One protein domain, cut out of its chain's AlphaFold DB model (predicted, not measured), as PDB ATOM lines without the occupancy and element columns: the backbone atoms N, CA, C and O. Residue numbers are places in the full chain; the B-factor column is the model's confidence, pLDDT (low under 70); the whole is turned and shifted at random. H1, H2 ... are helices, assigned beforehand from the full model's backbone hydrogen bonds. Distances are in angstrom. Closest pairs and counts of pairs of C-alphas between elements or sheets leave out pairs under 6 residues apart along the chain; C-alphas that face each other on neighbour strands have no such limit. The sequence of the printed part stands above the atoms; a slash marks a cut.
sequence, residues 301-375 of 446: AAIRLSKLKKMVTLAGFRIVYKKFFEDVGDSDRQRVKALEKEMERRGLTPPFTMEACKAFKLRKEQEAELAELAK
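What this domain is: This is residues 301 to 375 of the 446 residues of an uncharacterized protein of Heligmosomoides polygyrus (UniProt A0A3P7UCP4). H1 and H3 lie side by side, joined by a loop that holds short H2; long H4 packs on H1's last residues, and residues 366 to 375 stick out as an arm. The printed part has 75 residues, with H1 to H4 in chain order and no named strand: all helix. It is only just loose, close to compact, with radius of gyration of the C-alphas 13.9 A and spans of 45 by 23 by 15 A.

How they stand to each other: H1, residues 301 to 314, touches H3, residues 332 to 344, the same way at a shallow tilt of 26 degrees; the closest C-alphas, Leu 305 and Val 336, are 5.3 A apart. H2, residues 321 to 324, is near H3. H4, residues 354 to 373, touches H1 with residues 354 to 361 alone; the closest C-alphas, Leu 314 and Cys 357, are 5.8 A apart. Every O i to N i+4 pair is within hydrogen-bond range in H3 and H4, and 9 of 10 in H1; H2 is too short for one.

Where its parts are: H1, 19.8 A long, begins at C-alpha 301 (-7.566, -18.112, -34.153). H2 measures 4.8 A and H3 18.2 A. H4, 28.9 A, ends at C-alpha 373 (-40.326, 7.258, -46.572).

The domain as a whole: The C-alphas farthest apart, Ser 331 and Lys 375, are 45.9 A apart. The printed part has no cut, its links are short, and no printed residue is under 70 in pLDDT.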
ATOM      1  N   ALA A 301      -6.247 -17.766 -33.625       94.75
ATOM      2  CA  ALA A 301      -7.566 -18.112 -34.153       94.75
ATOM      3  C   ALA A 301      -8.707 -17.821 -33.155       94.75
ATOM      4  O   ALA A 301      -9.676 -17.163 -33.530       94.75
ATOM      5  N   ALA A 302      -8.574 -18.224 -31.887       95.19
ATOM      6  CA  ALA A 302      -9.558 -17.968 -30.829       95.19
ATOM      7  C   ALA A 302      -9.711 -16.464 -30.532       95.19
ATOM      8  O   ALA A 302     -10.826 -15.957 -30.350       95.19
ATOM      9  N   ILE A 303      -8.597 -15.721 -30.558       95.25
ATOM     10  CA  ILE A 303      -8.583 -14.257 -30.418       95.25
ATOM     11  C   ILE A 303      -9.288 -13.598 -31.617       95.25
ATOM     12  O   ILE A 303     -10.158 -12.742 -31.424       95.25
ATOM     13  N   ARG A 304      -8.978 -14.016 -32.857       95.56
ATOM     14  CA  ARG A 304      -9.633 -13.515 -34.082       95.56
ATOM     15  C   ARG A 304     -11.130 -13.823 -34.079       95.56
ATOM     16  O   ARG A 304     -11.914 -12.911 -34.324       95.56
ATOM     17  N   LEU A 305     -11.535 -15.039 -33.708       95.88
ATOM     18  CA  LEU A 305     -12.940 -15.427 -33.566       95.88
ATOM     19  C   LEU A 305     -13.664 -14.553 -32.534       95.88
ATOM     20  O   LEU A 305     -14.762 -14.064 -32.789       95.88
ATOM     21  N   SER A 306     -13.033 -14.302 -31.386       96.25
ATOM     22  CA  SER A 306     -13.587 -13.461 -30.317       96.25
ATOM     23  C   SER A 306     -13.683 -11.979 -30.701       96.25
ATOM     24  O   SER A 306     -14.592 -11.288 -30.240       96.25
ATOM     25  N   LYS A 307     -12.781 -11.478 -31.557       96.50
ATOM     26  CA  LYS A 307     -12.881 -10.139 -32.158       96.50
ATOM     27  C   LYS A 307     -14.007 -10.088 -33.193       96.50
ATOM     28  O   LYS A 307     -14.838  -9.189 -33.138       96.50
ATOM     29  N   LEU A 308     -14.073 -11.064 -34.093       96.44
ATOM     30  CA  LEU A 308     -15.034 -11.095 -35.193       96.44
ATOM     31  C   LEU A 308     -16.482 -11.286 -34.706       96.44
ATOM     32  O   LEU A 308     -17.383 -10.621 -35.200       96.44
ATOM     33  N   LYS A 309     -16.704 -12.072 -33.644       96.94
ATOM     34  CA  LYS A 309     -18.008 -12.155 -32.957       96.94
ATOM     35  C   LYS A 309     -18.514 -10.792 -32.457       96.94
ATOM     36  O   LYS A 309     -19.719 -10.567 -32.453       96.94
ATOM     37  N   LYS A 310     -17.617  -9.870 -32.074       97.19
ATOM     38  CA  LYS A 310     -17.982  -8.485 -31.714       97.19
ATOM     39  C   LYS A 310     -18.290  -7.642 -32.952       97.19
ATOM     40  O   LYS A 310     -19.242  -6.872 -32.914       97.19
ATOM     41  N   MET A 311     -17.536  -7.815 -34.041       97.19
ATOM     42  CA  MET A 311     -17.807  -7.160 -35.334       97.19
ATOM     43  C   MET A 311     -19.208  -7.505 -35.855       97.19
ATOM     44  O   MET A 311     -19.960  -6.613 -36.225       97.19
ATOM     45  N   VAL A 312     -19.585  -8.786 -35.791       97.31
ATOM     46  CA  VAL A 312     -20.929  -9.289 -36.129       97.31
ATOM     47  C   VAL A 312     -22.013  -8.550 -35.336       97.31
ATOM     48  O   VAL A 312     -22.945  -8.019 -35.931       97.31
ATOM     49  N   THR A 313     -21.866  -8.430 -34.011       96.81
ATOM     50  CA  THR A 313     -22.823  -7.678 -33.179       96.81
ATOM     51  C   THR A 313     -22.851  -6.180 -33.513       96.81
ATOM     52  O   THR A 313     -23.928  -5.593 -33.546       96.81
ATOM     53  N   LEU A 314     -21.698  -5.562 -33.799       97.00
ATOM     54  CA  LEU A 314     -21.593  -4.138 -34.155       97.00
ATOM     55  C   LEU A 314     -22.230  -3.808 -35.514       97.00
ATOM     56  O   LEU A 314     -22.828  -2.748 -35.652       97.00
ATOM     57  N   ALA A 315     -22.164  -4.729 -36.480       97.06
ATOM     58  CA  ALA A 315     -22.862  -4.636 -37.765       97.06
ATOM     59  C   ALA A 315     -24.378  -4.942 -37.669       97.06
ATOM     60  O   ALA A 315     -25.051  -5.091 -38.685       97.06
ATOM     61  N   GLY A 316     -24.927  -5.094 -36.455       96.38
ATOM     62  CA  GLY A 316     -26.340  -5.412 -36.219       96.38
ATOM     63  C   GLY A 316     -26.727  -6.873 -36.485       96.38
ATOM     64  O   GLY A 316     -27.902  -7.233 -36.391       96.38
ATOM     65  N   PHE A 317     -25.775  -7.759 -36.798       96.00
ATOM     66  CA  PHE A 317     -26.073  -9.148 -37.139       96.00
ATOM     67  C   PHE A 317     -26.322 -10.003 -35.884       96.00
ATOM     68  O   PHE A 317     -25.413 -10.318 -35.115       96.00
ATOM     69  N   ARG A 318     -27.566 -10.459 -35.703       95.12
ATOM     70  CA  ARG A 318     -27.929 -11.467 -34.691       95.12
ATOM     71  C   ARG A 318     -27.722 -12.879 -35.266       95.12
ATOM     72  O   ARG A 318     -28.546 -13.358 -36.040       95.12
ATOM     73  N   ILE A 319     -26.613 -13.536 -34.907       95.69
ATOM     74  CA  ILE A 319     -26.270 -14.909 -35.337       95.69
ATOM     75  C   ILE A 319     -26.364 -15.878 -34.150       95.69
ATOM     76  O   ILE A 319     -25.720 -15.684 -33.119       95.69
ATOM     77  N   VAL A 320     -27.123 -16.968 -34.307       96.31
ATOM     78  CA  VAL A 320     -27.233 -18.038 -33.297       96.31
ATOM     79  C   VAL A 320     -26.018 -18.964 -33.402       96.31
ATOM     80  O   VAL A 320     -26.067 -20.016 -34.037       96.31
ATOM     81  N   TYR A 321     -24.904 -18.574 -32.774       95.56
ATOM     82  CA  TYR A 321     -23.606 -19.257 -32.903       95.56
ATOM     83  C   TYR A 321     -23.632 -20.774 -32.649       95.56
ATOM     84  O   TYR A 321     -22.894 -21.499 -33.305       95.56
ATOM     85  N   LYS A 322     -24.490 -21.275 -31.744       95.38
ATOM     86  CA  LYS A 322     -24.628 -22.723 -31.478       95.38
ATOM     87  C   LYS A 322     -25.159 -23.508 -32.688       95.38
ATOM     88  O   LYS A 322     -24.844 -24.682 -32.814       95.38
ATOM     89  N   LYS A 323     -25.956 -22.871 -33.550       96.12
ATOM     90  CA  LYS A 323     -26.456 -23.456 -34.803       96.12
ATOM     91  C   LYS A 323     -25.552 -23.136 -35.988       96.12
ATOM     92  O   LYS A 323     -25.271 -24.009 -36.791       96.12
ATOM     93  N   PHE A 324     -25.008 -21.923 -36.042       95.44
ATOM     94  CA  PHE A 324     -24.074 -21.524 -37.098       95.44
ATOM     95  C   PHE A 324     -22.753 -22.325 -37.100       95.44
ATOM     96  O   PHE A 324     -22.114 -22.449 -38.139       95.44
ATOM     97  N   PHE A 325     -22.345 -22.884 -35.955       96.19
ATOM     98  CA  PHE A 325     -21.191 -23.786 -35.845       96.19
ATOM     99  C   PHE A 325     -21.581 -25.254 -35.587       96.19
ATOM    100  O   PHE A 325     -20.785 -25.985 -35.007       96.19
ATOM    101  N   GLU A 326     -22.791 -25.683 -35.967       95.75
ATOM    102  CA  GLU A 326     -23.209 -27.093 -35.848       95.75
ATOM    103  C   GLU A 326     -22.592 -27.947 -36.972       95.75
ATOM    104  O   GLU A 326     -22.049 -29.011 -36.699       95.75
ATOM    105  N   ASP A 327     -22.555 -27.416 -38.201       93.88
ATOM    106  CA  ASP A 327     -21.921 -28.048 -39.374       93.88
ATOM    107  C   ASP A 327     -20.445 -27.631 -39.578       93.88
ATOM    108  O   ASP A 327     -19.779 -28.073 -40.515       93.88
ATOM    109  N   VAL A 328     -19.915 -26.744 -38.723       93.44
ATOM    110  CA  VAL A 328     -18.538 -26.224 -38.812       93.44
ATOM    111  C   VAL A 328     -17.684 -26.863 -37.724       93.44
ATOM    112  O   VAL A 328     -17.891 -26.598 -36.539       93.44
ATOM    113  N   GLY A 329     -16.697 -27.659 -38.142       91.62
ATOM    114  CA  GLY A 329     -15.818 -28.413 -37.249       91.62
ATOM    115  C   GLY A 329     -15.132 -27.568 -36.169       91.62
ATOM    116  O   GLY A 329     -14.939 -26.357 -36.304       91.62
ATOM    117  N   ASP A 330     -14.737 -28.229 -35.077       90.00
ATOM    118  CA  ASP A 330     -14.313 -27.586 -33.825       90.00
ATOM    119  C   ASP A 330     -13.062 -26.696 -33.895       90.00
ATOM    120  O   ASP A 330     -12.739 -26.004 -32.929       90.00
ATOM    121  N   SER A 331     -12.375 -26.644 -35.038       95.25
ATOM    122  CA  SER A 331     -11.255 -25.731 -35.242       95.25
ATOM    123  C   SER A 331     -11.727 -24.277 -35.326       95.25
ATOM    124  O   SER A 331     -12.419 -23.879 -36.268       95.25
ATOM    125  N   ASP A 332     -11.240 -23.426 -34.420       95.50
ATOM    126  CA  ASP A 332     -11.515 -21.984 -34.463       95.50
ATOM    127  C   ASP A 332     -11.094 -21.331 -35.792       95.50
ATOM    128  O   ASP A 332     -11.701 -20.349 -36.212       95.50
ATOM    129  N   ARG A 333     -10.132 -21.908 -36.529       96.00
ATOM    130  CA  ARG A 333      -9.762 -21.452 -37.883       96.00
ATOM    131  C   ARG A 333     -10.888 -21.658 -38.904       96.00
ATOM    132  O   ARG A 333     -11.080 -20.809 -39.773       96.00
ATOM    133  N   GLN A 334     -11.638 -22.757 -38.799       96.69
ATOM    134  CA  GLN A 334     -12.822 -23.012 -39.628       96.69
ATOM    135  C   GLN A 334     -13.976 -22.098 -39.202       96.69
ATOM    136  O   GLN A 334     -14.598 -21.464 -40.053       96.69
ATOM    137  N   ARG A 335     -14.191 -21.936 -37.889       96.69
ATOM    138  CA  ARG A 335     -15.210 -21.030 -37.325       96.69
ATOM    139  C   ARG A 335     -14.989 -19.567 -37.711       96.69
ATOM    140  O   ARG A 335     -15.957 -18.878 -38.020       96.69
ATOM    141  N   VAL A 336     -13.737 -19.101 -37.757       96.94
ATOM    142  CA  VAL A 336     -13.374 -17.781 -38.306       96.94
ATOM    143  C   VAL A 336     -13.771 -17.691 -39.778       96.94
ATOM    144  O   VAL A 336     -14.566 -16.822 -40.114       96.94
ATOM    145  N   LYS A 337     -13.298 -18.602 -40.643       96.62
ATOM    146  CA  LYS A 337     -13.610 -18.566 -42.086       96.62
ATOM    147  C   LYS A 337     -15.115 -18.601 -42.376       96.62
ATOM    148  O   LYS A 337     -15.579 -17.868 -43.243       96.62
ATOM    149  N   ALA A 338     -15.871 -19.424 -41.650       97.06
ATOM    150  CA  ALA A 338     -17.324 -19.486 -41.775       97.06
ATOM    151  C   ALA A 338     -17.973 -18.136 -41.431       97.06
ATOM    152  O   ALA A 338     -18.804 -17.640 -42.188       97.06
ATOM    153  N   LEU A 339     -17.560 -17.514 -40.321       96.62
ATOM    154  CA  LEU A 339     -18.122 -16.239 -39.879       96.62
ATOM    155  C   LEU A 339     -17.717 -15.070 -40.796       96.62
ATOM    156  O   LEU A 339     -18.543 -14.202 -41.051       96.62
ATOM    157  N   GLU A 340     -16.497 -15.073 -41.342       96.25
ATOM    158  CA  GLU A 340     -16.039 -14.094 -42.344       96.25
ATOM    159  C   GLU A 340     -16.891 -14.184 -43.623       96.25
ATOM    160  O   GLU A 340     -17.434 -13.171 -44.063       96.25
ATOM    161  N   LYS A 341     -17.128 -15.401 -44.133       96.56
ATOM    162  CA  LYS A 341     -18.019 -15.642 -45.282       96.56
ATOM    163  C   LYS A 341     -19.473 -15.228 -45.013       96.56
ATOM    164  O   LYS A 341     -20.149 -14.752 -45.918       96.56
ATOM    165  N   GLU A 342     -19.981 -15.388 -43.791       96.06
ATOM    166  CA  GLU A 342     -21.350 -14.978 -43.429       96.06
ATOM    167  C   GLU A 342     -21.502 -13.457 -43.251       96.06
ATOM    168  O   GLU A 342     -22.595 -12.933 -43.462       96.06
ATOM    169  N   MET A 343     -20.432 -12.730 -42.907       96.50
ATOM    170  CA  MET A 343     -20.425 -11.261 -42.954       96.50
ATOM    171  C   MET A 343     -20.398 -10.757 -44.405       96.50
ATOM    172  O   MET A 343     -21.185  -9.883 -44.767       96.50
ATOM    173  N   GLU A 344     -19.564 -11.368 -45.247       96.44
ATOM    174  CA  GLU A 344     -19.464 -11.081 -46.684       96.44
ATOM    175  C   GLU A 344     -20.787 -11.355 -47.422       96.44
ATOM    176  O   GLU A 344     -21.298 -10.486 -48.125       96.44
ATOM    177  N   ARG A 345     -21.439 -12.498 -47.154       96.12
ATOM    178  CA  ARG A 345     -22.777 -12.852 -47.680       96.12
ATOM    179  C   ARG A 345     -23.888 -11.874 -47.255       96.12
ATOM    180  O   ARG A 345     -24.979 -11.899 -47.818       96.12
ATOM    181  N   ARG A 346     -23.646 -11.028 -46.248       94.88
ATOM    182  CA  ARG A 346     -24.567  -9.965 -45.803       94.88
ATOM    183  C   ARG A 346     -24.224  -8.587 -46.377       94.88
ATOM    184  O   ARG A 346     -24.856  -7.617 -45.977       94.88
ATOM    185  N   GLY A 347     -23.259  -8.497 -47.294       95.12
ATOM    186  CA  GLY A 347     -22.849  -7.256 -47.955       95.12
ATOM    187  C   GLY A 347     -21.733  -6.483 -47.244       95.12
ATOM    188  O   GLY A 347     -21.367  -5.405 -47.706       95.12
ATOM    189  N   LEU A 348     -21.164  -7.000 -46.147       95.94
ATOM    190  CA  LEU A 348     -20.003  -6.372 -45.514       95.94
ATOM    191  C   LEU A 348     -18.714  -6.891 -46.163       95.94
ATOM    192  O   LEU A 348     -18.271  -8.002 -45.876       95.94
ATOM    193  N   THR A 349     -18.098  -6.083 -47.019       93.06
ATOM    194  CA  THR A 349     -16.846  -6.439 -47.695       93.06
ATOM    195  C   THR A 349     -15.638  -6.432 -46.741       93.06
ATOM    196  O   THR A 349     -15.581  -5.632 -45.800       93.06
ATOM    197  N   PRO A 350     -14.629  -7.299 -46.959       93.75
ATOM    198  CA  PRO A 350     -13.333  -7.174 -46.295       93.75
ATOM    199  C   PRO A 350     -12.642  -5.842 -46.666       93.75
ATOM    200  O   PRO A 350     -12.735  -5.423 -47.819       93.75
ATOM    201  N   PRO A 351     -11.880  -5.200 -45.756       92.81
ATOM    202  CA  PRO A 351     -11.481  -5.677 -44.431       92.81
ATOM    203  C   PRO A 351     -12.510  -5.395 -43.320       92.81
ATOM    204  O   PRO A 351     -13.000  -4.282 -43.158       92.81
ATOM    205  N   PHE A 352     -12.737  -6.388 -42.455       95.38
ATOM    206  CA  PHE A 352     -13.661  -6.303 -41.315       95.38
ATOM    207  C   PHE A 352     -13.122  -5.411 -40.167       95.38
ATOM    208  O   PHE A 352     -12.612  -5.906 -39.153       95.38
ATOM    209  N   THR A 353     -13.199  -4.084 -40.323       96.50
ATOM    210  CA  THR A 353     -12.820  -3.095 -39.291       96.50
ATOM    211  C   THR A 353     -13.998  -2.709 -38.387       96.50
ATOM    212  O   THR A 353     -15.160  -2.955 -38.709       96.50
ATOM    213  N   MET A 354     -13.699  -2.077 -37.241       95.75
ATOM    214  CA  MET A 354     -14.726  -1.522 -36.343       95.75
ATOM    215  C   MET A 354     -15.560  -0.447 -37.056       95.75
ATOM    216  O   MET A 354     -16.783  -0.436 -36.921       95.75
ATOM    217  N   GLU A 355     -14.901   0.440 -37.813       96.38
ATOM    218  CA  GLU A 355     -15.565   1.505 -38.572       96.38
ATOM    219  C   GLU A 355     -16.450   0.935 -39.682       96.38
ATOM    220  O   GLU A 355     -17.605   1.332 -39.777       96.38
ATOM    221  N   ALA A 356     -15.965  -0.043 -40.459       96.62
ATOM    222  CA  ALA A 356     -16.746  -0.671 -41.525       96.62
ATOM    223  C   ALA A 356     -18.037  -1.311 -40.986       96.62
ATOM    224  O   ALA A 356     -19.100  -1.140 -41.574       96.62
ATOM    225  N   CYS A 357     -17.978  -1.976 -39.825       97.06
ATOM    226  CA  CYS A 357     -19.164  -2.556 -39.187       97.06
ATOM    227  C   CYS A 357     -20.169  -1.485 -38.729       97.06
ATOM    228  O   CYS A 357     -21.370  -1.654 -38.931       97.06
ATOM    229  N   LYS A 358     -19.689  -0.375 -38.145       97.12
ATOM    230  CA  LYS A 358     -20.542   0.763 -37.756       97.12
ATOM    231  C   LYS A 358     -21.185   1.434 -38.972       97.12
ATOM    232  O   LYS A 358     -22.395   1.626 -38.985       97.12
ATOM    233  N   ALA A 359     -20.385   1.763 -39.986       96.56
ATOM    234  CA  ALA A 359     -20.839   2.422 -41.206       96.56
ATOM    235  C   ALA A 359     -21.824   1.546 -41.994       96.56
ATOM    236  O   ALA A 359     -22.787   2.062 -42.547       96.56
ATOM    237  N   PHE A 360     -21.630   0.224 -41.998       96.88
ATOM    238  CA  PHE A 360     -22.591  -0.718 -42.567       96.88
ATOM    239  C   PHE A 360     -23.926  -0.715 -41.808       96.88
ATOM    240  O   PHE A 360     -24.970  -0.652 -42.454       96.88
ATOM    241  N   LYS A 361     -23.918  -0.735 -40.461       97.19
ATOM    242  CA  LYS A 361     -25.165  -0.607 -39.683       97.19
ATOM    243  C   LYS A 361     -25.875   0.702 -40.035       97.19
ATOM    244  O   LYS A 361     -27.044   0.650 -40.390       97.19
ATOM    245  N   LEU A 362     -25.163   1.830 -39.975       97.12
ATOM    246  CA  LEU A 362     -25.728   3.160 -40.215       97.12
ATOM    247  C   LEU A 362     -26.315   3.294 -41.626       97.12
ATOM    248  O   LEU A 362     -27.453   3.718 -41.768       97.12
ATOM    249  N   ARG A 363     -25.595   2.850 -42.667       95.94
ATOM    250  CA  ARG A 363     -26.115   2.851 -44.046       95.94
ATOM    251  C   ARG A 363     -27.379   2.016 -44.195       95.94
ATOM    252  O   ARG A 363     -28.276   2.422 -44.915       95.94
ATOM    253  N   LYS A 364     -27.458   0.868 -43.518       95.94
ATOM    254  CA  LYS A 364     -28.648   0.013 -43.547       95.94
ATOM    255  C   LYS A 364     -29.832   0.604 -42.765       95.94
ATOM    256  O   LYS A 364     -30.981   0.302 -43.069       95.94
ATOM    257  N   GLU A 365     -29.551   1.418 -41.756       95.69
ATOM    258  CA  GLU A 365     -30.537   2.189 -40.989       95.69
ATOM    259  C   GLU A 365     -31.126   3.294 -41.883       95.69
ATOM    260  O   GLU A 365     -32.327   3.299 -42.128       95.69
ATOM    261  N   GLN A 366     -30.261   4.077 -42.533       96.25
ATOM    262  CA  GLN A 366     -30.623   5.082 -43.544       96.25
ATOM    263  C   GLN A 366     -31.367   4.476 -44.753       96.25
ATOM    264  O   GLN A 366     -32.336   5.047 -45.243       96.25
ATOM    265  N   GLU A 367     -30.951   3.302 -45.238       95.12
ATOM    266  CA  GLU A 367     -31.641   2.561 -46.305       95.12
ATOM    267  C   GLU A 367     -33.048   2.117 -45.869       95.12
ATOM    268  O   GLU A 367     -33.981   2.165 -46.669       95.12
ATOM    269  N   ALA A 368     -33.226   1.722 -44.603       94.75
ATOM    270  CA  ALA A 368     -34.531   1.358 -44.059       94.75
ATOM    271  C   ALA A 368     -35.449   2.582 -43.891       94.75
ATOM    272  O   ALA A 368     -36.615   2.499 -44.270       94.75
ATOM    273  N   GLU A 369     -34.917   3.708 -43.405       94.06
ATOM    274  CA  GLU A 369     -35.620   4.996 -43.307       94.06
ATOM    275  C   GLU A 369     -36.073   5.487 -44.691       94.06
ATOM    276  O   GLU A 369     -37.253   5.767 -44.896       94.06
ATOM    277  N   LEU A 370     -35.177   5.498 -45.685       93.50
ATOM    278  CA  LEU A 370     -35.514   5.841 -47.072       93.50
ATOM    279  C   LEU A 370     -36.550   4.876 -47.666       93.50
ATOM    280  O   LEU A 370     -37.479   5.311 -48.343       93.50
ATOM    281  N   ALA A 371     -36.443   3.576 -47.378       94.12
ATOM    282  CA  ALA A 371     -37.422   2.581 -47.802       94.12
ATOM    283  C   ALA A 371     -38.752   2.659 -47.030       94.12
ATOM    284  O   ALA A 371     -39.717   2.014 -47.436       94.12
ATOM    285  N   GLU A 372     -38.841   3.383 -45.915       91.94
ATOM    286  CA  GLU A 372     -40.088   3.676 -45.198       91.94
ATOM    287  C   GLU A 372     -40.721   4.974 -45.706       91.94
ATOM    288  O   GLU A 372     -41.890   4.964 -46.089       91.94
ATOM    289  N   LEU A 373     -39.925   6.033 -45.873       90.19
ATOM    290  CA  LEU A 373     -40.326   7.258 -46.572       90.19
ATOM    291  C   LEU A 373     -40.857   6.963 -47.984       90.19
ATOM    292  O   LEU A 373     -41.851   7.554 -48.390       90.19
ATOM    293  N   ALA A 374     -40.267   5.997 -48.699       89.88
ATOM    294  CA  ALA A 374     -40.749   5.535 -50.004       89.88
ATOM    295  C   ALA A 374     -42.140   4.870 -49.962       89.88
ATOM    296  O   ALA A 374     -42.899   5.004 -50.914       89.88
ATOM    297  N   LYS A 375     -42.505   4.180 -48.869       89.81
ATOM    298  CA  LYS A 375     -43.865   3.624 -48.682       89.81
ATOM    299  C   LYS A 375     -44.871   4.706 -48.294       89.81
ATOM    300  O   LYS A 375     -46.051   4.585 -48.599       89.81
TER     301      LYS A 375